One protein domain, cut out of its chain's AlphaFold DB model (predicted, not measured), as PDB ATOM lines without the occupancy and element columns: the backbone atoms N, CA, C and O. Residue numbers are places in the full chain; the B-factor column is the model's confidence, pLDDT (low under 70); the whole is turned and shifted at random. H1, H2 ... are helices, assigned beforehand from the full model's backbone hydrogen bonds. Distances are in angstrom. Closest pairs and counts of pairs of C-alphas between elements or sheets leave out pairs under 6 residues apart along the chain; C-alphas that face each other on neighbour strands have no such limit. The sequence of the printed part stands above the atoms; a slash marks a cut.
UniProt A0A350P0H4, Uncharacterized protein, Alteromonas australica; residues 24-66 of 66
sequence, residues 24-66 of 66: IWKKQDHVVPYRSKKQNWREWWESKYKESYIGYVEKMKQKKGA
ATOM      1  N   ILE A  24      66.356 -25.982  49.510       92.94
ATOM      2  CA  ILE A  24      65.345 -26.408  50.483       92.94
ATOM      3  C   ILE A  24      64.621 -25.231  51.131       92.94
ATOM      4  O   ILE A  24      63.458 -25.384  51.479       92.94
ATOM      5  N   TRP A  25      65.232 -24.049  51.241       90.06
ATOM      6  CA  TRP A  25      64.669 -22.922  52.004       90.06
ATOM      7  C   TRP A  25      63.213 -22.595  51.658       90.06
ATOM      8  O   TRP A  25      62.383 -22.408  52.540       90.06
ATOM      9  N   LYS A  26      62.872 -22.585  50.365       89.62
ATOM     10  CA  LYS A  26      61.501 -22.314  49.898       89.62
ATOM     11  C   LYS A  26      60.601 -23.555  49.865       89.62
ATOM     12  O   LYS A  26      59.416 -23.439  49.583       89.62
ATOM     13  N   LYS A  27      61.170 -24.743  50.076       91.12
ATOM     14  CA  LYS A  27      60.529 -26.046  49.865       91.12
ATOM     15  C   LYS A  27      60.550 -26.949  51.098       91.12
ATOM     16  O   LYS A  27      60.168 -28.104  50.979       91.12
ATOM     17  N   GLN A  28      60.973 -26.453  52.258       88.62
ATOM     18  CA  GLN A  28      61.236 -27.271  53.447       88.62
ATOM     19  C   GLN A  28      60.045 -28.141  53.879       88.62
ATOM     20  O   GLN A  28      60.253 -29.299  54.228       88.62
ATOM     21  N   ASP A  29      58.819 -27.631  53.723       88.50
ATOM     22  CA  ASP A  29      57.575 -28.339  54.061       88.50
ATOM     23  C   ASP A  29      56.975 -29.133  52.887       88.50
ATOM     24  O   ASP A  29      55.989 -29.848  53.044       88.50
ATOM     25  N   HIS A  30      57.563 -29.035  51.690       90.44
ATOM     26  CA  HIS A  30      57.098 -29.790  50.530       90.44
ATOM     27  C   HIS A  30      57.611 -31.227  50.595       90.44
ATOM     28  O   HIS A  30      58.770 -31.480  50.933       90.44
ATOM     29  N   VAL A  31      56.758 -32.169  50.199       91.31
ATOM     30  CA  VAL A  31      57.122 -33.582  50.071       91.31
ATOM     31  C   VAL A  31      58.153 -33.753  48.953       91.31
ATOM     32  O   VAL A  31      58.048 -33.138  47.887       91.31
ATOM     33  N   VAL A  32      59.163 -34.592  49.185       86.38
ATOM     34  CA  VAL A  32      60.163 -34.927  48.166       86.38
ATOM     35  C   VAL A  32      59.499 -35.790  47.083       86.38
ATOM     36  O   VAL A  32      59.082 -36.908  47.386       86.38
ATOM     37  N   PRO A  33      59.438 -35.335  45.816       77.88
ATOM     38  CA  PRO A  33      58.591 -35.941  44.782       77.88
ATOM     39  C   PRO A  33      59.009 -37.356  44.351       77.88
ATOM     40  O   PRO A  33      58.232 -38.037  43.694       77.88
ATOM     41  N   TYR A  34      60.218 -37.807  44.705       74.75
ATOM     42  CA  TYR A  34      60.785 -39.080  44.241       74.75
ATOM     43  C   TYR A  34      61.042 -40.105  45.363       74.75
ATOM     44  O   TYR A  34      61.575 -41.181  45.102       74.75
ATOM     45  N   ARG A  35      60.715 -39.811  46.633       68.06
ATOM     46  CA  ARG A  35      60.863 -40.809  47.714       68.06
ATOM     47  C   ARG A  35      59.549 -41.543  47.960       68.06
ATOM     48  O   ARG A  35      58.502 -40.932  48.119       68.06
ATOM     49  N   SER A  36      59.647 -42.869  48.074       64.81
ATOM     50  CA  SER A  36      58.542 -43.773  48.434       64.81
ATOM     51  C   SER A  36      57.943 -43.477  49.813       64.81
ATOM     52  O   SER A  36      56.765 -43.726  50.053       64.81
ATOM     53  N   LYS A  37      58.748 -42.919  50.722       69.50
ATOM     54  CA  LYS A  37      58.290 -42.381  52.003       69.50
ATOM     55  C   LYS A  37      57.945 -40.908  51.799       69.50
ATOM     56  O   LYS A  37      58.786 -40.178  51.278       69.50
ATOM     57  N   LYS A  38      56.746 -40.488  52.227       79.19
ATOM     58  CA  LYS A  38      56.230 -39.101  52.193       79.19
ATOM     59  C   LYS A  38      57.019 -38.165  53.125       79.19
ATOM     60  O   LYS A  38      56.445 -37.538  54.004       79.19
ATOM     61  N   GLN A  39      58.333 -38.116  52.965       88.31
ATOM     62  CA  GLN A  39      59.191 -37.226  53.724       88.31
ATOM     63  C   GLN A  39      59.225 -35.848  53.068       88.31
ATOM     64  O   GLN A  39      59.200 -35.739  51.835       88.31
ATOM     65  N   ASN A  40      59.330 -34.801  53.872       92.12
ATOM     66  CA  ASN A  40      59.545 -33.448  53.373       92.12
ATOM     67  C   ASN A  40      61.042 -33.164  53.130       92.12
ATOM     68  O   ASN A  40      61.926 -33.970  53.447       92.12
ATOM     69  N   TRP A  41      61.350 -32.028  52.502       92.50
ATOM     70  CA  TRP A  41      62.738 -31.649  52.210       92.50
ATOM     71  C   TRP A  41      63.574 -31.386  53.470       92.50
ATOM     72  O   TRP A  41      64.788 -31.605  53.442       92.50
ATOM     73  N   ARG A  42      62.951 -30.970  54.578       92.88
ATOM     74  CA  ARG A  42      63.629 -30.823  55.872       92.88
ATOM     75  C   ARG A  42      64.077 -32.178  56.426       92.88
ATOM     76  O   ARG A  42      65.242 -32.348  56.761       92.88
ATOM     77  N   GLU A  43      63.197 -33.168  56.443       92.38
ATOM     78  CA  GLU A  43      63.507 -34.536  56.871       92.38
ATOM     79  C   GLU A  43      64.539 -35.196  55.949       92.38
ATOM     80  O   GLU A  43      65.418 -35.933  56.402       92.38
ATOM     81  N   TRP A  44      64.487 -34.899  54.644       92.88
ATOM     82  CA  TRP A  44      65.531 -35.322  53.709       92.88
ATOM     83  C   TRP A  44      66.907 -34.789  54.118       92.88
ATOM     84  O   TRP A  44      67.873 -35.557  54.102       92.88
ATOM     85  N   TRP A  45      66.997 -33.513  54.505       94.50
ATOM     86  CA  TRP A  45      68.245 -32.899  54.958       94.50
ATOM     87  C   TRP A  45      68.793 -33.607  56.194       94.50
ATOM     88  O   TRP A  45      69.944 -34.043  56.195       94.50
ATOM     89  N   GLU A  46      67.951 -33.783  57.213       93.94
ATOM     90  CA  GLU A  46      68.339 -34.412  58.480       93.94
ATOM     91  C   GLU A  46      68.776 -35.870  58.268       93.94
ATOM     92  O   GLU A  46      69.764 -36.335  58.839       93.94
ATOM     93  N   SER A  47      68.122 -36.579  57.344       92.31
ATOM     94  CA  SER A  47      68.510 -37.930  56.936       92.31
ATOM     95  C   SER A  47      69.870 -37.971  56.220       92.31
ATOM     96  O   SER A  47      70.664 -38.878  56.494       92.31
ATOM     97  N   LYS A  48      70.128 -37.014  55.313       92.00
ATOM     98  CA  LYS A  48      71.306 -36.968  54.429       92.00
ATOM     99  C   LYS A  48      72.565 -36.464  55.133       92.00
ATOM    100  O   LYS A  48      73.617 -37.067  54.949       92.00
ATOM    101  N   TYR A  49      72.456 -35.388  55.909       94.00
ATOM    102  CA  TYR A  49      73.589 -34.707  56.545       94.00
ATOM    103  C   TYR A  49      73.715 -34.986  58.045       94.00
ATOM    104  O   TYR A  49      74.685 -34.544  58.651       94.00
ATOM    105  N   LYS A  50      72.765 -35.727  58.634       94.44
ATOM    106  CA  LYS A  50      72.764 -36.095  60.063       94.44
ATOM    107  C   LYS A  50      72.838 -34.886  61.005       94.44
ATOM    108  O   LYS A  50      73.351 -34.984  62.111       94.44
ATOM    109  N   GLU A  51      72.288 -33.753  60.578       94.00
ATOM    110  CA  GLU A  51      72.186 -32.521  61.361       94.00
ATOM    111  C   GLU A  51      70.834 -31.841  61.112       94.00
ATOM    112  O   GLU A  51      70.227 -32.046  60.060       94.00
ATOM    113  N   SER A  52      70.387 -30.983  62.034       95.06
ATOM    114  CA  SER A  52      69.154 -30.211  61.842       95.06
ATOM    115  C   SER A  52      69.296 -29.169  60.728       95.06
ATOM    116  O   SER A  52      70.242 -28.376  60.728       95.06
ATOM    117  N   TYR A  53      68.313 -29.112  59.821       94.19
ATOM    118  CA  TYR A  53      68.272 -28.112  58.745       94.19
ATOM    119  C   TYR A  53      68.252 -26.678  59.282       94.19
ATOM    120  O   TYR A  53      69.040 -25.835  58.856       94.19
ATOM    121  N   ILE A  54      67.378 -26.410  60.258       93.88
ATOM    122  CA  ILE A  54      67.246 -25.076  60.854       93.88
ATOM    123  C   ILE A  54      68.546 -24.670  61.548       93.88
ATOM    124  O   ILE A  54      69.028 -23.563  61.320       93.88
ATOM    125  N   GLY A  55      69.177 -25.590  62.285       94.56
ATOM    126  CA  GLY A  55      70.463 -25.324  62.934       94.56
ATOM    127  C   GLY A  55      71.581 -24.984  61.941       94.56
ATOM    128  O   GLY A  55      72.390 -24.095  62.205       94.56
ATOM    129  N   TYR A  56      71.621 -25.631  60.770       94.62
ATOM    130  CA  TYR A  56      72.562 -25.256  59.707       94.62
ATOM    131  C   TYR A  56      72.274 -23.850  59.158       94.62
ATOM    132  O   TYR A  56      73.190 -23.035  59.018       94.62
ATOM    133  N   VAL A  57      71.005 -23.533  58.880       92.25
ATOM    134  CA  VAL A  57      70.609 -22.214  58.360       92.25
ATOM    135  C   VAL A  57      70.952 -21.097  59.348       92.25
ATOM    136  O   VAL A  57      71.465 -20.060  58.929       92.25
ATOM    137  N   GLU A  58      70.715 -21.290  60.646       92.50
ATOM    138  CA  GLU A  58      71.065 -20.319  61.691       92.50
ATOM    139  C   GLU A  58      72.573 -20.067  61.763       92.50
ATOM    140  O   GLU A  58      72.999 -18.910  61.732       92.50
ATOM    141  N   LYS A  59      73.391 -21.127  61.742       91.81
ATOM    142  CA  LYS A  59      74.858 -21.005  61.678       91.81
ATOM    143  C   LYS A  59      75.308 -20.208  60.453       91.81
ATOM    144  O   LYS A  59      76.182 -19.352  60.555       91.81
ATOM    145  N   MET A  60      74.705 -20.455  59.289       89.19
ATOM    146  CA  MET A  60      75.046 -19.727  58.061       89.19
ATOM    147  C   MET A  60      74.579 -18.268  58.084       89.19
ATOM    148  O   MET A  60      75.261 -17.407  57.533       89.19
ATOM    149  N   LYS A  61      73.452 -17.962  58.742       86.50
ATOM    150  CA  LYS A  61      73.020 -16.576  58.978       86.50
ATOM    151  C   LYS A  61      74.013 -15.829  59.866       86.50
ATOM    152  O   LYS A  61      74.388 -14.716  59.516       86.50
ATOM    153  N   GLN A  62      74.482 -16.453  60.947       86.12
ATOM    154  CA  GLN A  62      75.501 -15.871  61.830       86.12
ATOM    155  C   GLN A  62      76.812 -15.607  61.079       86.12
ATOM    156  O   GLN A  62      77.358 -14.517  61.181       86.12
ATOM    157  N   LYS A  63      77.259 -16.546  60.232       82.75
ATOM    158  CA  LYS A  63      78.451 -16.367  59.381       82.75
ATOM    159  C   LYS A  63      78.331 -15.252  58.336       82.75
ATOM    160  O   LYS A  63      79.353 -14.785  57.862       82.75
ATOM    161  N   LYS A  64      77.113 -14.883  57.919       70.69
ATOM    162  CA  LYS A  64      76.879 -13.796  56.950       70.69
ATOM    163  C   LYS A  64      76.740 -12.426  57.628       70.69
ATOM    164  O   LYS A  64      76.906 -11.409  56.964       70.69
ATOM    165  N   GLY A  65      76.328 -12.406  58.895       58.12
ATOM    166  CA  GLY A  65      76.152 -11.185  59.685       58.12
ATOM    167  C   GLY A  65      77.388 -10.755  60.481       58.12
ATOM    168  O   GLY A  65      77.368  -9.655  61.026       58.12
ATOM    169  N   ALA A  66      78.412 -11.610  60.563       48.81
ATOM    170  CA  ALA A  66      79.758 -11.280  61.029       48.81
ATOM    171  C   ALA A  66      80.606 -10.744  59.869       48.81
ATOM    172  O   ALA A  66      81.452  -9.864  60.134       48.81
TER     173      ALA A  66
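This is residues 24 to 66 of the 66 residues of an uncharacterized protein of Alteromonas australica (UniProt A0A350P0H4). Two helices stand at about a right angle, with a tight turn between them, and beside H1 a long loop without a named element, residues 24 to 40, runs out and folds back to H1's first residue. H1 and this loop make most of a small body, from which the far part of H2 and the last residue, residues 58 to 66, stick out as an arm. The printed part has 43 residues with two named helices, H1 then H2, and no named strand; the class is all helix. The whole is loose, with a radius of gyration of the C-alphas of 11.8 A, and spans 41 by 20 by 11 A, the arm adding to its length.

The longest helix by residues, H2, residues 53 to 65, only just touches H1, residues 41 to 49, with 3 pairs of C-alphas within 8 A. H2 touches H1 with residue 53 alone; the closest C-alphas of the two, those of Arg 42 and Tyr 53, are 6.1 A apart. Their lines are about perpendicular, at 84 degrees, and their centres are 16.0 A apart. In H1 and H2 every O i to N i+4 pair is within hydrogen-bond range.

H2 measures 18.7 A from C-alpha 53 at (68.272, -28.112, 58.745) to C-alpha 65 at (76.152, -11.185, 59.685). H1 measures 12.1 A and begins with C-alpha 41 at (62.738, -31.649, 52.210).

The two C-alphas farthest apart, those of Ser 36 and Ala 66, are 40.8 A apart. Without residues 58 to 66, which stand free, the body spans 26 by 20 by 9 A. The link from H1 to H2, 3 residues, is tight. The printed part has no cut and ends at the chain's last residue, Ala 66. The mean pLDDT of the printed part is 86.5, and residues 35 to 37 and 65 to 66 are under 70.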